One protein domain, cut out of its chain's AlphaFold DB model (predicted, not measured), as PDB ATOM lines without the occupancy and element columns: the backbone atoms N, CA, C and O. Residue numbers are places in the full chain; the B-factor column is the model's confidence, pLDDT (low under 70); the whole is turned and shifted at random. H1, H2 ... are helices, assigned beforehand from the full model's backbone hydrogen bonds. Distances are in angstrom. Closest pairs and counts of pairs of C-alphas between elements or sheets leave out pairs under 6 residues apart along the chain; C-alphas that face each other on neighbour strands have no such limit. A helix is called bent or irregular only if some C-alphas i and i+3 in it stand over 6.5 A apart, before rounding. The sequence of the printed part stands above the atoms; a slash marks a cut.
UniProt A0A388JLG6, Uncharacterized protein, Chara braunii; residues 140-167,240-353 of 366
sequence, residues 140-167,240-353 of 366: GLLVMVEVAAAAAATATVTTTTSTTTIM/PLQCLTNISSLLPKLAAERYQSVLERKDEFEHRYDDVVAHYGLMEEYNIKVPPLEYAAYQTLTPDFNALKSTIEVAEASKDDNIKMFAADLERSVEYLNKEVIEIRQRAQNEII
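This is residues 140 to 167 and 240 to 353 of the 366 residues of an uncharacterized protein of Chara braunii (UniProt A0A388JLG6). The bent helix H3 runs along most of a long, thin rod: its arm H3a folds back along H2, and H1 lies between H3b and the first part of H2. The class is all helix, 142 residues with H1, H2 and H3 in that order. The whole is extended, with a radius of gyration of the C-alphas of 25.8 A and spans of 93 by 25 by 22 A.

H3, residues 292 to 349, is one helix by its hydrogen bonds but bent, C-alphas 317 and 320 being 7.0 A apart; its arms H3a, 292 to 317, and H3b, 320 to 349, stand at a steep tilt of 49 degrees. H3b touches H1, residues 140 to 167, the same way at a steep tilt of 42 degrees; the closest C-alphas, of Leu 330 and Ala 151, are 6.1 A apart. H1 touches H2, residues 240 to 285, with 241 to 258 of H2 alone, opposite ways at a shallow tilt of 21 degrees; the closest C-alphas, of Ala 149 and Leu 251, are 4.5 A apart. H2 and H3a are close but not clearly touching, their closest C-alphas, of Tyr 273 and Phe 305, 8.0 A apart. Every O i to N i+4 pair is within hydrogen-bond range in H3b, against 21 of 24 in H1, 40 of 42 in H2 and 20 of 22 in H3a.

H2 is 67.5 A long, H3b 43.4 A, H1 41.3 A and H3a 38.3 A. C-alpha 140 is at (127.171, 124.293, 181.231) and C-alpha 349 at (83.661, 135.921, 179.304).

Residues 168 to 239 are cut out, a gap of 15.8 A between C-alphas 167 and 240. The link from H2 to H3 is short. In this model pLDDT is under 70 in residues 140 to 167 and 351 to 353.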
ATOM      1  N   GLY A 140     128.626 124.449 181.341       41.78
ATOM      2  CA  GLY A 140     127.171 124.293 181.231       41.78
ATOM      3  C   GLY A 140     126.389 125.516 181.742       41.78
ATOM      4  O   GLY A 140     125.351 125.873 181.179       41.78
ATOM      5  N   LEU A 141     126.906 126.218 182.758       42.56
ATOM      6  CA  LEU A 141     126.297 127.440 183.303       42.56
ATOM      7  C   LEU A 141     126.416 128.652 182.363       42.56
ATOM      8  O   LEU A 141     125.498 129.472 182.311       42.56
ATOM      9  N   LEU A 142     127.499 128.765 181.589       43.78
ATOM     10  CA  LEU A 142     127.676 129.836 180.596       43.78
ATOM     11  C   LEU A 142     126.678 129.718 179.441       43.78
ATOM     12  O   LEU A 142     126.044 130.712 179.078       43.78
ATOM     13  N   VAL A 143     126.462 128.495 178.945       46.97
ATOM     14  CA  VAL A 143     125.424 128.210 177.944       46.97
ATOM     15  C   VAL A 143     124.041 128.574 178.498       46.97
ATOM     16  O   VAL A 143     123.267 129.238 177.817       46.97
ATOM     17  N   MET A 144     123.747 128.254 179.765       42.44
ATOM     18  CA  MET A 144     122.469 128.599 180.408       42.44
ATOM     19  C   MET A 144     122.230 130.114 180.544       42.44
ATOM     20  O   MET A 144     121.103 130.576 180.358       42.44
ATOM     21  N   VAL A 145     123.264 130.905 180.851       42.72
ATOM     22  CA  VAL A 145     123.146 132.370 180.994       42.72
ATOM     23  C   VAL A 145     122.932 133.052 179.639       42.72
ATOM     24  O   VAL A 145     122.145 133.995 179.546       42.72
ATOM     25  N   GLU A 146     123.572 132.563 178.578       43.25
ATOM     26  CA  GLU A 146     123.401 133.096 177.221       43.25
ATOM     27  C   GLU A 146     122.048 132.694 176.599       43.25
ATOM     28  O   GLU A 146     121.374 133.512 175.966       43.25
ATOM     29  N   VAL A 147     121.578 131.481 176.897       52.12
ATOM     30  CA  VAL A 147     120.222 130.982 176.601       52.12
ATOM     31  C   VAL A 147     119.163 131.831 177.316       52.12
ATOM     32  O   VAL A 147     118.221 132.315 176.690       52.12
ATOM     33  N   ALA A 148     119.348 132.125 178.607       46.00
ATOM     34  CA  ALA A 148     118.471 133.039 179.337       46.00
ATOM     35  C   ALA A 148     118.521 134.470 178.770       46.00
ATOM     36  O   ALA A 148     117.522 135.188 178.836       46.00
ATOM     37  N   ALA A 149     119.653 134.880 178.180       43.84
ATOM     38  CA  ALA A 149     119.838 136.207 177.613       43.84
ATOM     39  C   ALA A 149     119.044 136.450 176.325       43.84
ATOM     40  O   ALA A 149     118.335 137.456 176.189       43.84
ATOM     41  N   ALA A 150     119.110 135.493 175.404       47.91
ATOM     42  CA  ALA A 150     118.284 135.504 174.208       47.91
ATOM     43  C   ALA A 150     116.783 135.361 174.558       47.91
ATOM     44  O   ALA A 150     115.938 135.909 173.848       47.91
ATOM     45  N   ALA A 151     116.450 134.744 175.705       49.00
ATOM     46  CA  ALA A 151     115.076 134.541 176.191       49.00
ATOM     47  C   ALA A 151     114.317 135.822 176.442       49.00
ATOM     48  O   ALA A 151     113.160 135.943 176.058       49.00
ATOM     49  N   ALA A 152     114.913 136.812 177.094       47.19
ATOM     50  CA  ALA A 152     114.116 138.010 177.304       47.19
ATOM     51  C   ALA A 152     114.061 138.885 176.059       47.19
ATOM     52  O   ALA A 152     113.058 139.569 175.878       47.19
ATOM     53  N   ALA A 153     115.077 138.851 175.188       46.69
ATOM     54  CA  ALA A 153     115.088 139.655 173.970       46.69
ATOM     55  C   ALA A 153     113.877 139.341 173.073       46.69
ATOM     56  O   ALA A 153     113.132 140.261 172.725       46.69
ATOM     57  N   THR A 154     113.586 138.069 172.783       48.16
ATOM     58  CA  THR A 154     112.409 137.709 171.970       48.16
ATOM     59  C   THR A 154     111.087 137.906 172.729       48.16
ATOM     60  O   THR A 154     110.116 138.348 172.117       48.16
ATOM     61  N   ALA A 155     111.047 137.740 174.060       43.00
ATOM     62  CA  ALA A 155     109.843 138.006 174.866       43.00
ATOM     63  C   ALA A 155     109.415 139.483 174.808       43.00
ATOM     64  O   ALA A 155     108.219 139.802 174.845       43.00
ATOM     65  N   THR A 156     110.382 140.400 174.683       45.28
ATOM     66  CA  THR A 156     110.099 141.836 174.529       45.28
ATOM     67  C   THR A 156     109.403 142.156 173.216       45.28
ATOM     68  O   THR A 156     108.458 142.947 173.194       45.28
ATOM     69  N   VAL A 157     109.790 141.483 172.133       40.41
ATOM     70  CA  VAL A 157     109.236 141.710 170.795       40.41
ATOM     71  C   VAL A 157     107.788 141.226 170.714       40.41
ATOM     72  O   VAL A 157     106.909 141.954 170.239       40.41
ATOM     73  N   THR A 158     107.490 140.043 171.250       40.75
ATOM     74  CA  THR A 158     106.135 139.482 171.170       40.75
ATOM     75  C   THR A 158     105.151 140.190 172.106       40.75
ATOM     76  O   THR A 158     104.015 140.441 171.715       40.75
ATOM     77  N   THR A 159     105.568 140.594 173.313       39.41
ATOM     78  CA  THR A 159     104.664 141.276 174.269       39.41
ATOM     79  C   THR A 159     104.292 142.687 173.808       39.41
ATOM     80  O   THR A 159     103.148 143.123 173.989       39.41
ATOM     81  N   THR A 160     105.225 143.392 173.156       42.72
ATOM     82  CA  THR A 160     104.959 144.711 172.555       42.72
ATOM     83  C   THR A 160     103.967 144.589 171.390       42.72
ATOM     84  O   THR A 160     103.061 145.414 171.252       42.72
ATOM     85  N   THR A 161     104.064 143.505 170.615       38.22
ATOM     86  CA  THR A 161     103.148 143.200 169.505       38.22
ATOM     87  C   THR A 161     101.750 142.805 170.008       38.22
ATOM     88  O   THR A 161     100.747 143.348 169.536       38.22
ATOM     89  N   SER A 162     101.655 141.955 171.038       43.09
ATOM     90  CA  SER A 162     100.375 141.571 171.656       43.09
ATOM     91  C   SER A 162      99.671 142.748 172.340       43.09
ATOM     92  O   SER A 162      98.465 142.922 172.181       43.09
ATOM     93  N   THR A 163     100.408 143.597 173.064       38.88
ATOM     94  CA  THR A 163      99.815 144.749 173.772       38.88
ATOM     95  C   THR A 163      99.337 145.829 172.796       38.88
ATOM     96  O   THR A 163      98.279 146.413 173.016       38.88
ATOM     97  N   THR A 164     100.042 146.038 171.678       43.66
ATOM     98  CA  THR A 164      99.587 146.945 170.606       43.66
ATOM     99  C   THR A 164      98.306 146.426 169.949       43.66
ATOM    100  O   THR A 164      97.333 147.167 169.833       43.66
ATOM    101  N   THR A 165      98.241 145.126 169.640       38.72
ATOM    102  CA  THR A 165      97.056 144.510 169.013       38.72
ATOM    103  C   THR A 165      95.826 144.544 169.934       38.72
ATOM    104  O   THR A 165      94.704 144.750 169.477       38.72
ATOM    105  N   ILE A 166      96.016 144.396 171.251       42.16
ATOM    106  CA  ILE A 166      94.921 144.473 172.235       42.16
ATOM    107  C   ILE A 166      94.377 145.908 172.372       42.16
ATOM    108  O   ILE A 166      93.169 146.069 172.540       42.16
ATOM    109  N   MET A 167      95.217 146.944 172.257       44.00
ATOM    110  CA  MET A 167      94.745 148.337 172.286       44.00
ATOM    111  C   MET A 167      94.043 148.760 170.985       44.00
ATOM    112  O   MET A 167      93.072 149.513 171.047       44.00
ATOM    113  N   PRO A 240     104.963 145.637 184.051       77.00
ATOM    114  CA  PRO A 240     105.469 144.509 183.265       77.00
ATOM    115  C   PRO A 240     106.274 144.922 182.033       77.00
ATOM    116  O   PRO A 240     107.321 144.338 181.775       77.00
ATOM    117  N   LEU A 241     105.830 145.945 181.292       75.31
ATOM    118  CA  LEU A 241     106.540 146.416 180.094       75.31
ATOM    119  C   LEU A 241     107.904 147.021 180.443       75.31
ATOM    120  O   LEU A 241     108.887 146.810 179.730       75.31
ATOM    121  N   GLN A 242     107.981 147.743 181.560       78.69
ATOM    122  CA  GLN A 242     109.235 148.304 182.043       78.69
ATOM    123  C   GLN A 242     110.186 147.211 182.541       78.69
ATOM    124  O   GLN A 242     111.373 147.258 182.229       78.69
ATOM    125  N   CYS A 243     109.670 146.193 183.238       77.12
ATOM    126  CA  CYS A 243     110.459 145.024 183.627       77.12
ATOM    127  C   CYS A 243     111.041 144.324 182.393       77.12
ATOM    128  O   CYS A 243     112.245 144.115 182.296       77.12
ATOM    129  N   LEU A 244     110.202 144.078 181.394       80.12
ATOM    130  CA  LEU A 244     110.583 143.439 180.144       80.12
ATOM    131  C   LEU A 244     111.675 144.224 179.394       80.12
ATOM    132  O   LEU A 244     112.679 143.647 178.986       80.12
ATOM    133  N   THR A 245     111.527 145.549 179.302       81.25
ATOM    134  CA  THR A 245     112.526 146.455 178.703       81.25
ATOM    135  C   THR A 245     113.853 146.442 179.467       81.25
ATOM    136  O   THR A 245     114.931 146.466 178.872       81.25
ATOM    137  N   ASN A 246     113.794 146.394 180.800       84.56
ATOM    138  CA  ASN A 246     115.000 146.294 181.614       84.56
ATOM    139  C   ASN A 246     115.723 144.977 181.327       84.56
ATOM    140  O   ASN A 246     116.931 144.990 181.086       84.56
ATOM    141  N   ILE A 247     114.988 143.863 181.282       85.06
ATOM    142  CA  ILE A 247     115.568 142.542 181.053       85.06
ATOM    143  C   ILE A 247     116.185 142.445 179.640       85.06
ATOM    144  O   ILE A 247     117.332 142.004 179.539       85.06
ATOM    145  N   SER A 248     115.538 142.935 178.566       82.88
ATOM    146  CA  SER A 248     116.169 142.942 177.222       82.88
ATOM    147  C   SER A 248     117.449 143.751 177.150       82.88
ATOM    148  O   SER A 248     118.319 143.437 176.345       82.88
ATOM    149  N   SER A 249     117.565 144.809 177.946       87.00
ATOM    150  CA  SER A 249     118.756 145.656 177.926       87.00
ATOM    151  C   SER A 249     119.910 145.106 178.772       87.00
ATOM    152  O   SER A 249     121.069 145.430 178.504       87.00
ATOM    153  N   LEU A 250     119.606 144.312 179.803       90.38
ATOM    154  CA  LEU A 250     120.588 143.776 180.750       90.38
ATOM    155  C   LEU A 250     121.223 142.486 180.250       90.38
ATOM    156  O   LEU A 250     122.429 142.300 180.377       90.38
ATOM    157  N   LEU A 251     120.421 141.613 179.659       84.56
ATOM    158  CA  LEU A 251     120.854 140.282 179.269       84.56
ATOM    159  C   LEU A 251     121.984 140.257 178.229       84.56
ATOM    160  O   LEU A 251     122.979 139.583 178.485       84.56
ATOM    161  N   PRO A 252     121.930 141.029 177.124       87.12
ATOM    162  CA  PRO A 252     123.047 141.098 176.185       87.12
ATOM    163  C   PRO A 252     124.331 141.627 176.828       87.12
ATOM    164  O   PRO A 252     125.422 141.209 176.454       87.12
ATOM    165  N   LYS A 253     124.215 142.536 177.807       86.50
ATOM    166  CA  LYS A 253     125.378 143.080 178.521       86.50
ATOM    167  C   LYS A 253     126.021 142.022 179.407       86.50
ATOM    168  O   LYS A 253     127.232 141.859 179.346       86.50
ATOM    169  N   LEU A 254     125.211 141.297 180.178       87.31
ATOM    170  CA  LEU A 254     125.696 140.236 181.055       87.31
ATOM    171  C   LEU A 254     126.330 139.094 180.243       87.31
ATOM    172  O   LEU A 254     127.387 138.594 180.611       87.31
ATOM    173  N   ALA A 255     125.714 138.716 179.118       82.69
ATOM    174  CA  ALA A 255     126.261 137.709 178.212       82.69
ATOM    175  C   ALA A 255     127.603 138.155 177.608       82.69
ATOM    176  O   ALA A 255     128.565 137.393 177.630       82.69
ATOM    177  N   ALA A 256     127.697 139.405 177.135       86.75
ATOM    178  CA  ALA A 256     128.943 139.954 176.603       86.75
ATOM    179  C   ALA A 256     130.055 140.021 177.663       86.75
ATOM    180  O   ALA A 256     131.190 139.660 177.373       86.75
ATOM    181  N   GLU A 257     129.733 140.437 178.890       92.25
ATOM    182  CA  GLU A 257     130.679 140.486 180.013       92.25
ATOM    183  C   GLU A 257     131.220 139.094 180.360       92.25
ATOM    184  O   GLU A 257     132.428 138.902 180.497       92.25
ATOM    185  N   ARG A 258     130.334 138.095 180.445       88.69
ATOM    186  CA  ARG A 258     130.724 136.710 180.733       88.69
ATOM    187  C   ARG A 258     131.558 136.101 179.611       88.69
ATOM    188  O   ARG A 258     132.567 135.464 179.893       88.69
ATOM    189  N   TYR A 259     131.176 136.340 178.360       85.75
ATOM    190  CA  TYR A 259     131.932 135.879 177.199       85.75
ATOM    191  C   TYR A 259     133.335 136.503 177.149       85.75
ATOM    192  O   TYR A 259     134.316 135.800 176.926       85.75
ATOM    193  N   GLN A 260     133.452 137.797 177.451       90.06
ATOM    194  CA  GLN A 260     134.742 138.479 177.516       90.06
ATOM    195  C   GLN A 260     135.656 137.885 178.599       90.06
ATOM    196  O   GLN A 260     136.826 137.624 178.337       90.06
ATOM    197  N   SER A 261     135.111 137.602 179.787       91.69
ATOM    198  CA  SER A 261     135.865 136.968 180.878       91.69
ATOM    199  C   SER A 261     136.405 135.584 180.497       91.69
ATOM    200  O   SER A 261     137.517 135.227 180.885       91.69
ATOM    201  N   VAL A 262     135.643 134.810 179.722       88.19
ATOM    202  CA  VAL A 262     136.078 133.502 179.215       88.19
ATOM    203  C   VAL A 262     137.235 133.641 178.227       88.19
ATOM    204  O   VAL A 262     138.196 132.878 178.311       88.19
ATOM    205  N   LEU A 263     137.166 134.616 177.315       87.75
ATOM    206  CA  LEU A 263     138.236 134.872 176.348       87.75
ATOM    207  C   LEU A 263     139.531 135.315 177.033       87.75
ATOM    208  O   LEU A 263     140.588 134.773 176.738       87.75
ATOM    209  N   GLU A 264     139.447 136.229 177.999       91.94
ATOM    210  CA  GLU A 264     140.617 136.673 178.767       91.94
ATOM    211  C   GLU A 264     141.273 135.504 179.507       91.94
ATOM    212  O   GLU A 264     142.490 135.337 179.467       91.94
ATOM    213  N   ARG A 265     140.462 134.627 180.110       90.75
ATOM    214  CA  ARG A 265     140.967 133.432 180.790       90.75
ATOM    215  C   ARG A 265     141.623 132.454 179.812       90.75
ATOM    216  O   ARG A 265     142.654 131.877 180.148       90.75
ATOM    217  N   LYS A 266     141.070 132.276 178.607       90.12
ATOM    218  CA  LYS A 266     141.691 131.474 177.537       90.12
ATOM    219  C   LYS A 266     143.069 132.030 177.165       90.12
ATOM    220  O   LYS A 266     144.020 131.256 177.108       90.12
ATOM    221  N   ASP A 267     143.176 133.340 176.960       92.44
ATOM    222  CA  ASP A 267     144.434 133.997 176.590       92.44
ATOM    223  C   ASP A 267     145.491 133.863 177.704       92.44
ATOM    224  O   ASP A 267     146.661 133.579 177.434       92.44
ATOM    225  N   GLU A 268     145.086 133.991 178.973       94.19
ATOM    226  CA  GLU A 268     145.959 133.734 180.126       94.19
ATOM    227  C   GLU A 268     146.463 132.282 180.161       94.19
ATOM    228  O   GLU A 268     147.639 132.034 180.445       94.19
ATOM    229  N   PHE A 269     145.591 131.310 179.867       91.69
ATOM    230  CA  PHE A 269     145.973 129.901 179.781       91.69
ATOM    231  C   PHE A 269     146.921 129.626 178.605       91.69
ATOM    232  O   PHE A 269     147.889 128.889 178.792       91.69
ATOM    233  N   GLU A 270     146.691 130.237 177.438       94.25
ATOM    234  CA  GLU A 270     147.595 130.168 176.278       94.25
ATOM    235  C   GLU A 270     148.994 130.689 176.639       94.25
ATOM    236  O   GLU A 270     149.981 129.982 176.433       94.25
ATOM    237  N   HIS A 271     149.090 131.854 177.285       96.12
ATOM    238  CA  HIS A 271     150.382 132.406 177.705       96.12
ATOM    239  C   HIS A 271     151.123 131.482 178.680       96.12
ATOM    240  O   HIS A 271     152.323 131.244 178.544       96.12
ATOM    241  N   ARG A 272     150.420 130.938 179.680       94.38
ATOM    242  CA  ARG A 272     151.030 130.028 180.661       94.38
ATOM    243  C   ARG A 272     151.482 128.718 180.026       94.38
ATOM    244  O   ARG A 272     152.502 128.167 180.436       94.38
ATOM    245  N   TYR A 273     150.727 128.207 179.060       95.56
ATOM    246  CA  TYR A 273     151.116 127.031 178.291       95.56
ATOM    247  C   TYR A 273     152.411 127.295 177.509       95.56
ATOM    248  O   TYR A 273     153.353 126.505 177.609       95.56
ATOM    249  N   ASP A 274     152.500 128.436 176.823       96.50
ATOM    250  CA  ASP A 274     153.704 128.842 176.092       96.50
ATOM    251  C   ASP A 274     154.922 128.982 177.023       96.50
ATOM    252  O   ASP A 274     156.015 128.519 176.681       96.50
ATOM    253  N   ASP A 275     154.739 129.537 178.227       97.19
ATOM    254  CA  ASP A 275     155.796 129.638 179.242       97.19
ATOM    255  C   ASP A 275     156.332 128.259 179.664       97.19
ATOM    256  O   ASP A 275     157.548 128.079 179.815       97.19
ATOM    257  N   VAL A 276     155.440 127.276 179.847       96.62
ATOM    258  CA  VAL A 276     155.808 125.893 180.188       96.62
ATOM    259  C   VAL A 276     156.563 125.248 179.029       96.62
ATOM    260  O   VAL A 276     157.648 124.706 179.239       96.62
ATOM    261  N   VAL A 277     156.051 125.352 177.802       96.69
ATOM    262  CA  VAL A 277     156.723 124.819 176.605       96.69
ATOM    263  C   VAL A 277     158.120 125.429 176.444       96.69
ATOM    264  O   VAL A 277     159.087 124.704 176.198       96.69
ATOM    265  N   ALA A 278     158.260 126.739 176.659       97.38
ATOM    266  CA  ALA A 278     159.551 127.418 176.631       97.38
ATOM    267  C   ALA A 278     160.503 126.906 177.727       97.38
ATOM    268  O   ALA A 278     161.682 126.676 177.453       97.38
ATOM    269  N   HIS A 279     160.008 126.671 178.949       96.50
ATOM    270  CA  HIS A 279     160.812 126.110 180.042       96.50
ATOM    271  C   HIS A 279     161.335 124.710 179.720       96.50
ATOM    272  O   HIS A 279     162.530 124.455 179.882       96.50
ATOM    273  N   TYR A 280     160.472 123.813 179.238       96.38
ATOM    274  CA  TYR A 280     160.893 122.465 178.848       96.38
ATOM    275  C   TYR A 280     161.859 122.494 177.653       96.38
ATOM    276  O   TYR A 280     162.822 121.726 177.636       96.38
ATOM    277  N   GLY A 281     161.685 123.433 176.715       95.75
ATOM    278  CA  GLY A 281     162.637 123.668 175.624       95.75
ATOM    279  C   GLY A 281     164.024 124.103 176.113       95.75
ATOM    280  O   GLY A 281     165.037 123.579 175.650       95.75
ATOM    281  N   LEU A 282     164.093 125.000 177.104       97.31
ATOM    282  CA  LEU A 282     165.362 125.388 177.730       97.31
ATOM    283  C   LEU A 282     166.005 124.213 178.483       97.31
ATOM    284  O   LEU A 282     167.217 124.020 178.404       97.31
ATOM    285  N   MET A 283     165.224 123.399 179.197       96.50
ATOM    286  CA  MET A 283     165.759 122.211 179.877       96.50
ATOM    287  C   MET A 283     166.409 121.233 178.893       96.50
ATOM    288  O   MET A 283     167.474 120.688 179.194       96.50
ATOM    289  N   GLU A 284     165.815 121.052 177.712       95.44
ATOM    290  CA  GLU A 284     166.391 120.250 176.631       95.44
ATOM    291  C   GLU A 284     167.686 120.876 176.080       95.44
ATOM    292  O   GLU A 284     168.696 120.179 175.953       95.44
ATOM    293  N   GLU A 285     167.705 122.195 175.845       97.69
ATOM    294  CA  GLU A 285     168.883 122.931 175.352       97.69
ATOM    295  C   GLU A 285     170.095 122.805 176.293       97.69
ATOM    296  O   GLU A 285     171.218 122.549 175.845       97.69
ATOM    297  N   TYR A 286     169.872 122.929 177.604       97.75
ATOM    298  CA  TYR A 286     170.919 122.800 178.624       97.75
ATOM    299  C   TYR A 286     171.160 121.350 179.080       97.75
ATOM    300  O   TYR A 286     171.974 121.114 179.978       97.75
ATOM    301  N   ASN A 287     170.501 120.371 178.448       96.88
ATOM    302  CA  ASN A 287     170.630 118.940 178.735       96.88
ATOM    303  C   ASN A 287     170.347 118.592 180.217       96.88
ATOM    304  O   ASN A 287     171.000 117.732 180.822       96.88
ATOM    305  N   ILE A 288     169.383 119.300 180.813       96.88
ATOM    306  CA  ILE A 288     168.913 119.091 182.182       96.88
ATOM    307  C   ILE A 288     168.022 117.848 182.188       96.88
ATOM    308  O   ILE A 288     167.044 117.753 181.451       96.88
ATOM    309  N   LYS A 289     168.354 116.865 183.031       95.56
ATOM    310  CA  LYS A 289     167.571 115.629 183.130       95.56
ATOM    311  C   LYS A 289     166.281 115.869 183.908       95.56
ATOM    312  O   LYS A 289     166.320 115.978 185.131       95.56
ATOM    313  N   VAL A 290     165.158 115.879 183.197       96.06
ATOM    314  CA  VAL A 290     163.816 115.899 183.788       96.06
ATOM    315  C   VAL A 290     163.437 114.487 184.264       96.06
ATOM    316  O   VAL A 290     163.684 113.514 183.540       96.06
ATOM    317  N   PRO A 291     162.855 114.326 185.466       97.00
ATOM    318  CA  PRO A 291     162.312 113.049 185.919       97.00
ATOM    319  C   PRO A 291     161.296 112.459 184.919       97.00
ATOM    320  O   PRO A 291     160.458 113.198 184.400       97.00
ATOM    321  N   PRO A 292     161.291 111.130 184.672       95.06
ATOM    322  CA  PRO A 292     160.388 110.512 183.693       95.06
ATOM    323  C   PRO A 292     158.902 110.796 183.937       95.06
ATOM    324  O   PRO A 292     158.140 110.918 182.984       95.06
ATOM    325  N   LEU A 293     158.502 110.920 185.206       95.69
ATOM    326  CA  LEU A 293     157.124 111.222 185.594       95.69
ATOM    327  C   LEU A 293     156.700 112.633 185.154       95.69
ATOM    328  O   LEU A 293     155.653 112.796 184.540       95.69
ATOM    329  N   GLU A 294     157.532 113.641 185.422       94.81
ATOM    330  CA  GLU A 294     157.266 115.034 185.037       94.81
ATOM    331  C   GLU A 294     157.294 115.213 183.517       94.81
ATOM    332  O   GLU A 294     156.497 115.963 182.959       94.81
ATOM    333  N   TYR A 295     158.184 114.494 182.831       94.69
ATOM    334  CA  TYR A 295     158.228 114.503 181.372       94.69
ATOM    335  C   TYR A 295     156.974 113.867 180.760       94.69
ATOM    336  O   TYR A 295     156.436 114.390 179.789       94.69
ATOM    337  N   ALA A 296     156.480 112.768 181.337       95.00
ATOM    338  CA  ALA A 296     155.226 112.157 180.904       95.00
ATOM    339  C   ALA A 296     154.034 113.110 181.095       95.00
ATOM    340  O   ALA A 296     153.227 113.244 180.180       95.00
ATOM    341  N   ALA A 297     153.965 113.825 182.224       94.06
ATOM    342  CA  ALA A 297     152.927 114.830 182.470       94.06
ATOM    343  C   ALA A 297     152.994 116.011 181.481       94.06
ATOM    344  O   ALA A 297     151.975 116.486 180.987       94.06
ATOM    345  N   TYR A 298     154.196 116.468 181.124       94.75
ATOM    346  CA  TYR A 298     154.359 117.477 180.074       94.75
ATOM    347  C   TYR A 298     153.889 116.974 178.698       94.75
ATOM    348  O   TYR A 298     153.253 117.711 177.943       94.75
ATOM    349  N   GLN A 299     154.150 115.704 178.377       94.25
ATOM    350  CA  GLN A 299     153.700 115.094 177.123       94.25
ATOM    351  C   GLN A 299     152.170 114.990 177.027       94.25
ATOM    352  O   GLN A 299     151.643 115.057 175.918       94.25
ATOM    353  N   THR A 300     151.452 114.865 178.149       95.38
ATOM    354  CA  THR A 300     149.976 114.896 178.163       95.38
ATOM    355  C   THR A 300     149.415 116.316 178.127       95.38
ATOM    356  O   THR A 300     148.364 116.538 177.536       95.38
ATOM    357  N   LEU A 301     150.150 117.313 178.633       93.50
ATOM    358  CA  LEU A 301     149.704 118.711 178.632       93.50
ATOM    359  C   LEU A 301     149.381 119.240 177.223       93.50
ATOM    360  O   LEU A 301     148.401 119.952 177.037       93.50
ATOM    361  N   THR A 302     150.196 118.896 176.222       93.25
ATOM    362  CA  THR A 302     149.998 119.353 174.834       93.25
ATOM    363  C   THR A 302     148.673 118.864 174.222       93.25
ATOM    364  O   THR A 302     147.911 119.696 173.720       93.25
ATOM    365  N   PRO A 303     148.358 117.552 174.191       96.12
ATOM    366  CA  PRO A 303     147.077 117.085 173.670       96.12
ATOM    367  C   PRO A 303     145.885 117.581 174.499       96.12
ATOM    368  O   PRO A 303     144.889 117.969 173.893       96.12
ATOM    369  N   ASP A 304     145.998 117.658 175.828       93.81
ATOM    370  CA  ASP A 304     144.918 118.152 176.698       93.81
ATOM    371  C   ASP A 304     144.601 119.628 176.412       93.81
ATOM    372  O   ASP A 304     143.442 120.017 176.247       93.81
ATOM    373  N   PHE A 305     145.642 120.450 176.256       93.56
ATOM    374  CA  PHE A 305     145.501 121.858 175.907       93.56
ATOM    375  C   PHE A 305     144.856 122.057 174.529       93.56
ATOM    376  O   PHE A 305     143.955 122.880 174.359       93.56
ATOM    377  N   ASN A 306     145.272 121.266 173.536       93.38
ATOM    378  CA  ASN A 306     144.676 121.311 172.201       93.38
ATOM    379  C   ASN A 306     143.219 120.822 172.196       93.38
ATOM    380  O   ASN A 306     142.400 121.367 171.453       93.38
ATOM    381  N   ALA A 307     142.881 119.830 173.024       94.50
ATOM    382  CA  ALA A 307     141.505 119.381 173.200       94.50
ATOM    383  C   ALA A 307     140.632 120.508 173.771       94.50
ATOM    384  O   ALA A 307     139.590 120.805 173.192       94.50
ATOM    385  N   LEU A 308     141.095 121.197 174.821       91.06
ATOM    386  CA  LEU A 308     140.410 122.364 175.389       91.06
ATOM    387  C   LEU A 308     140.227 123.491 174.361       91.06
ATOM    388  O   LEU A 308     139.148 124.065 174.236       91.06
ATOM    389  N   LYS A 309     141.271 123.814 173.594       92.19
ATOM    390  CA  LYS A 309     141.182 124.845 172.554       92.19
ATOM    391  C   LYS A 309     140.137 124.489 171.495       92.19
ATOM    392  O   LYS A 309     139.313 125.328 171.141       92.19
ATOM    393  N   SER A 310     140.139 123.234 171.050       94.50
ATOM    394  CA  SER A 310     139.180 122.711 170.078       94.50
ATOM    395  C   SER A 310     137.740 122.756 170.602       94.50
ATOM    396  O   SER A 310     136.839 123.187 169.884       94.50
ATOM    397  N   THR A 311     137.495 122.377 171.862       93.06
ATOM    398  CA  THR A 311     136.139 122.433 172.439       93.06
ATOM    399  C   THR A 311     135.627 123.864 172.556       93.06
ATOM    400  O   THR A 311     134.465 124.111 172.234       93.06
ATOM    401  N   ILE A 312     136.486 124.818 172.932       89.50
ATOM    402  CA  ILE A 312     136.138 126.246 172.947       89.50
ATOM    403  C   ILE A 312     135.785 126.730 171.535       89.50
ATOM    404  O   ILE A 312     134.765 127.390 171.358       89.50
ATOM    405  N   GLU A 313     136.581 126.377 170.523       91.06
ATOM    406  CA  GLU A 313     136.320 126.755 169.127       91.06
ATOM    407  C   GLU A 313     134.999 126.163 168.600       91.06
ATOM    408  O   GLU A 313     134.233 126.852 167.924       91.06
ATOM    409  N   VAL A 314     134.679 124.911 168.946       92.88
ATOM    410  CA  VAL A 314     133.399 124.271 168.591       92.88
ATOM    411  C   VAL A 314     132.220 124.929 169.317       92.88
ATOM    412  O   VAL A 314     131.167 125.167 168.712       92.88
ATOM    413  N   ALA A 315     132.377 125.255 170.601       88.56
ATOM    414  CA  ALA A 315     131.363 125.976 171.365       88.56
ATOM    415  C   ALA A 315     131.105 127.370 170.767       88.56
ATOM    416  O   ALA A 315     129.955 127.779 170.604       88.56
ATOM    417  N   GLU A 316     132.161 128.070 170.357       88.38
ATOM    418  CA  GLU A 316     132.064 129.372 169.698       88.38
ATOM    419  C   GLU A 316     131.375 129.273 168.332       88.38
ATOM    420  O   GLU A 316     130.475 130.060 168.037       88.38
ATOM    421  N   ALA A 317     131.722 128.268 167.525       91.25
ATOM    422  CA  ALA A 317     131.096 128.047 166.225       91.25
ATOM    423  C   ALA A 317     129.601 127.688 166.331       91.25
ATOM    424  O   ALA A 317     128.813 128.077 165.470       91.25
ATOM    425  N   SER A 318     129.201 126.962 167.379       90.56
ATOM    426  CA  SER A 318     127.806 126.536 167.592       90.56
ATOM    427  C   SER A 318     126.932 127.579 168.298       90.56
ATOM    428  O   SER A 318     125.703 127.489 168.244       90.56
ATOM    429  N   LYS A 319     127.529 128.600 168.923       86.88
ATOM    430  CA  LYS A 319     126.818 129.648 169.669       86.88
ATOM    431  C   LYS A 319     125.720 130.326 168.851       86.88
ATOM    432  O   LYS A 319     124.594 130.444 169.331       86.88
ATOM    433  N   ASP A 320     126.010 130.743 167.623       87.75
ATOM    434  CA  ASP A 320     125.025 131.443 166.789       87.75
ATOM    435  C   ASP A 320     123.821 130.559 166.443       87.75
ATOM    436  O   ASP A 320     122.690 131.044 166.360       87.75
ATOM    437  N   ASP A 321     124.038 129.258 166.259       91.88
ATOM    438  CA  ASP A 321     122.963 128.312 165.971       91.88
ATOM    439  C   ASP A 321     122.141 128.001 167.225       91.88
ATOM    440  O   ASP A 321     120.909 127.996 167.160       91.88
ATOM    441  N   ASN A 322     122.796 127.875 168.382       86.75
ATOM    442  CA  ASN A 322     122.125 127.763 169.676       86.75
ATOM    443  C   ASN A 322     121.260 129.000 169.965       86.75
ATOM    444  O   ASN A 322     120.106 128.858 170.370       86.75
ATOM    445  N   ILE A 323     121.762 130.208 169.683       85.50
ATOM    446  CA  ILE A 323     121.006 131.460 169.823       85.50
ATOM    447  C   ILE A 323     119.778 131.461 168.908       85.50
ATOM    448  O   ILE A 323     118.687 131.830 169.349       85.50
ATOM    449  N   LYS A 324     119.915 131.034 167.645       88.38
ATOM    450  CA  LYS A 324     118.781 130.951 166.706       88.38
ATOM    451  C   LYS A 324     117.728 129.950 167.172       88.38
ATOM    452  O   LYS A 324     116.542 130.278 167.162       88.38
ATOM    453  N   MET A 325     118.150 128.747 167.567       91.31
ATOM    454  CA  MET A 325     117.249 127.694 168.046       91.31
ATOM    455  C   MET A 325     116.493 128.165 169.284       91.31
ATOM    456  O   MET A 325     115.265 128.102 169.335       91.31
ATOM    457  N   PHE A 326     117.225 128.739 170.232       85.56
ATOM    458  CA  PHE A 326     116.656 129.286 171.442       85.56
ATOM    459  C   PHE A 326     115.659 130.429 171.152       85.56
ATOM    460  O   PHE A 326     114.558 130.460 171.707       85.56
ATOM    461  N   ALA A 327     116.003 131.361 170.257       84.44
ATOM    462  CA  ALA A 327     115.114 132.460 169.887       84.44
ATOM    463  C   ALA A 327     113.794 131.948 169.287       84.44
ATOM    464  O   ALA A 327     112.727 132.458 169.638       84.44
ATOM    465  N   ALA A 328     113.862 130.914 168.442       90.44
ATOM    466  CA  ALA A 328     112.692 130.265 167.858       90.44
ATOM    467  C   ALA A 328     111.838 129.531 168.909       90.44
ATOM    468  O   ALA A 328     110.606 129.619 168.886       90.44
ATOM    469  N   ASP A 329     112.470 128.829 169.851       89.69
ATOM    470  CA  ASP A 329     111.774 128.145 170.946       89.69
ATOM    471  C   ASP A 329     111.066 129.122 171.879       89.69
ATOM    472  O   ASP A 329     109.937 128.870 172.326       89.69
ATOM    473  N   LEU A 330     111.688 130.271 172.135       84.44
ATOM    474  CA  LEU A 330     111.040 131.308 172.906       84.44
ATOM    475  C   LEU A 330     109.851 131.914 172.153       84.44
ATOM    476  O   LEU A 330     108.780 132.049 172.741       84.44
ATOM    477  N   GLU A 331     109.992 132.242 170.869       88.00
ATOM    478  CA  GLU A 331     108.878 132.769 170.072       88.00
ATOM    479  C   GLU A 331     107.676 131.810 170.098       88.00
ATOM    480  O   GLU A 331     106.557 132.221 170.420       88.00
ATOM    481  N   ARG A 332     107.927 130.505 169.926       94.06
ATOM    482  CA  ARG A 332     106.904 129.457 170.061       94.06
ATOM    483  C   ARG A 332     106.263 129.437 171.451       94.06
ATOM    484  O   ARG A 332     105.046 129.284 171.573       94.06
ATOM    485  N   SER A 333     107.064 129.591 172.503       87.81
ATOM    486  CA  SER A 333     106.575 129.620 173.887       87.81
ATOM    487  C   SER A 333     105.691 130.838 174.154       87.81
ATOM    488  O   SER A 333     104.659 130.717 174.818       87.81
ATOM    489  N   VAL A 334     106.035 132.003 173.597       86.25
ATOM    490  CA  VAL A 334     105.215 133.209 173.744       86.25
ATOM    491  C   VAL A 334     103.913 133.101 172.949       86.25
ATOM    492  O   VAL A 334     102.857 133.494 173.445       86.25
ATOM    493  N   GLU A 335     103.936 132.521 171.748       90.00
ATOM    494  CA  GLU A 335     102.709 132.211 171.006       90.00
ATOM    495  C   GLU A 335     101.784 131.267 171.781       90.00
ATOM    496  O   GLU A 335     100.571 131.491 171.832       90.00
ATOM    497  N   TYR A 336     102.346 130.222 172.394       92.75
ATOM    498  CA  TYR A 336     101.600 129.286 173.231       92.75
ATOM    499  C   TYR A 336     100.951 129.999 174.426       92.75
ATOM    500  O   TYR A 336      99.743 129.878 174.632       92.75
ATOM    501  N   LEU A 337     101.720 130.818 175.150       88.25
ATOM    502  CA  LEU A 337     101.211 131.595 176.279       88.25
ATOM    503  C   LEU A 337     100.094 132.560 175.851       88.25
ATOM    504  O   LEU A 337      99.065 132.656 176.515       88.25
ATOM    505  N   ASN A 338     100.257 133.247 174.717       86.25
ATOM    506  CA  ASN A 338      99.224 134.132 174.179       86.25
ATOM    507  C   ASN A 338      97.923 133.371 173.875       86.25
ATOM    508  O   ASN A 338      96.840 133.876 174.180       86.25
ATOM    509  N   LYS A 339      98.009 132.155 173.316       94.19
ATOM    510  CA  LYS A 339      96.833 131.297 173.087       94.19
ATOM    511  C   LYS A 339      96.145 130.934 174.403       94.19
ATOM    512  O   LYS A 339      94.937 131.138 174.509       94.19
ATOM    513  N   GLU A 340      96.892 130.495 175.418       92.69
ATOM    514  CA  GLU A 340      96.325 130.183 176.739       92.69
ATOM    515  C   GLU A 340      95.638 131.396 177.381       92.69
ATOM    516  O   GLU A 340      94.526 131.281 177.901       92.69
ATOM    517  N   VAL A 341      96.252 132.580 177.306       86.38
ATOM    518  CA  VAL A 341      95.663 133.821 177.834       86.38
ATOM    519  C   VAL A 341      94.353 134.160 177.117       86.38
ATOM    520  O   VAL A 341      93.373 134.534 177.771       86.38
ATOM    521  N   ILE A 342      94.301 134.007 175.790       87.44
ATOM    522  CA  ILE A 342      93.076 134.217 175.005       87.44
ATOM    523  C   ILE A 342      91.995 133.209 175.415       87.44
ATOM    524  O   ILE A 342      90.851 133.611 175.636       87.44
ATOM    525  N   GLU A 343      92.336 131.932 175.575       91.12
ATOM    526  CA  GLU A 343      91.389 130.903 176.018       91.12
ATOM    527  C   GLU A 343      90.847 131.164 177.428       91.12
ATOM    528  O   GLU A 343      89.647 131.007 177.666       91.12
ATOM    529  N   ILE A 344      91.702 131.578 178.370       86.75
ATOM    530  CA  ILE A 344      91.287 131.949 179.731       86.75
ATOM    531  C   ILE A 344      90.351 133.158 179.678       86.75
ATOM    532  O   ILE A 344      89.300 133.145 180.322       86.75
ATOM    533  N   ARG A 345      90.684 134.181 178.877       82.56
ATOM    534  CA  ARG A 345      89.825 135.356 178.673       82.56
ATOM    535  C   ARG A 345      88.458 134.957 178.116       82.56
ATOM    536  O   ARG A 345      87.447 135.409 178.647       82.56
ATOM    537  N   GLN A 346      88.414 134.102 177.094       83.94
ATOM    538  CA  GLN A 346      87.162 133.609 176.508       83.94
ATOM    539  C   GLN A 346      86.342 132.802 177.523       83.94
ATOM    540  O   GLN A 346      85.146 133.037 177.675       83.94
ATOM    541  N   ARG A 347      86.984 131.903 178.284       76.94
ATOM    542  CA  ARG A 347      86.325 131.143 179.358       76.94
ATOM    543  C   ARG A 347      85.748 132.048 180.446       76.94
ATOM    544  O   ARG A 347      84.648 131.777 180.913       76.94
ATOM    545  N   ALA A 348      86.452 133.115 180.820       75.19
ATOM    546  CA  ALA A 348      85.978 134.090 181.800       75.19
ATOM    547  C   ALA A 348      84.825 134.968 181.275       75.19
ATOM    548  O   ALA A 348      84.009 135.439 182.064       75.19
ATOM    549  N   GLN A 349      84.751 135.188 179.960       71.62
ATOM    550  CA  GLN A 349      83.661 135.921 179.304       71.62
ATOM    551  C   GLN A 349      82.406 135.068 179.065       71.62
ATOM    552  O   GLN A 349      81.352 135.630 178.774       71.62
ATOM    553  N   ASN A 350      82.482 133.738 179.197       70.88
ATOM    554  CA  ASN A 350      81.303 132.883 179.073       70.88
ATOM    555  C   ASN A 350      80.283 133.214 180.178       70.88
ATOM    556  O   ASN A 350      80.552 133.061 181.369       70.88
ATOM    557  N   GLU A 351      79.084 133.620 179.752       56.94
ATOM    558  CA  GLU A 351      77.969 134.161 180.551       56.94
ATOM    559  C   GLU A 351      77.486 133.296 181.726       56.94
ATOM    560  O   GLU A 351      76.736 133.786 182.563       56.94
ATOM    561  N   ILE A 352      77.936 132.046 181.871       56.59
ATOM    562  CA  ILE A 352      77.491 131.139 182.945       56.59
ATOM    563  C   ILE A 352      77.801 131.698 184.350       56.59
ATOM    564  O   ILE A 352      77.102 131.366 185.305       56.59
ATOM    565  N   ILE A 353      78.812 132.564 184.491       53.16
ATOM    566  CA  ILE A 353      79.142 133.221 185.770       53.16
ATOM    567  C   ILE A 353      78.285 134.479 186.026       53.16
ATOM    568  O   ILE A 353      78.072 134.832 187.185       53.16
TER     569      ILE A 353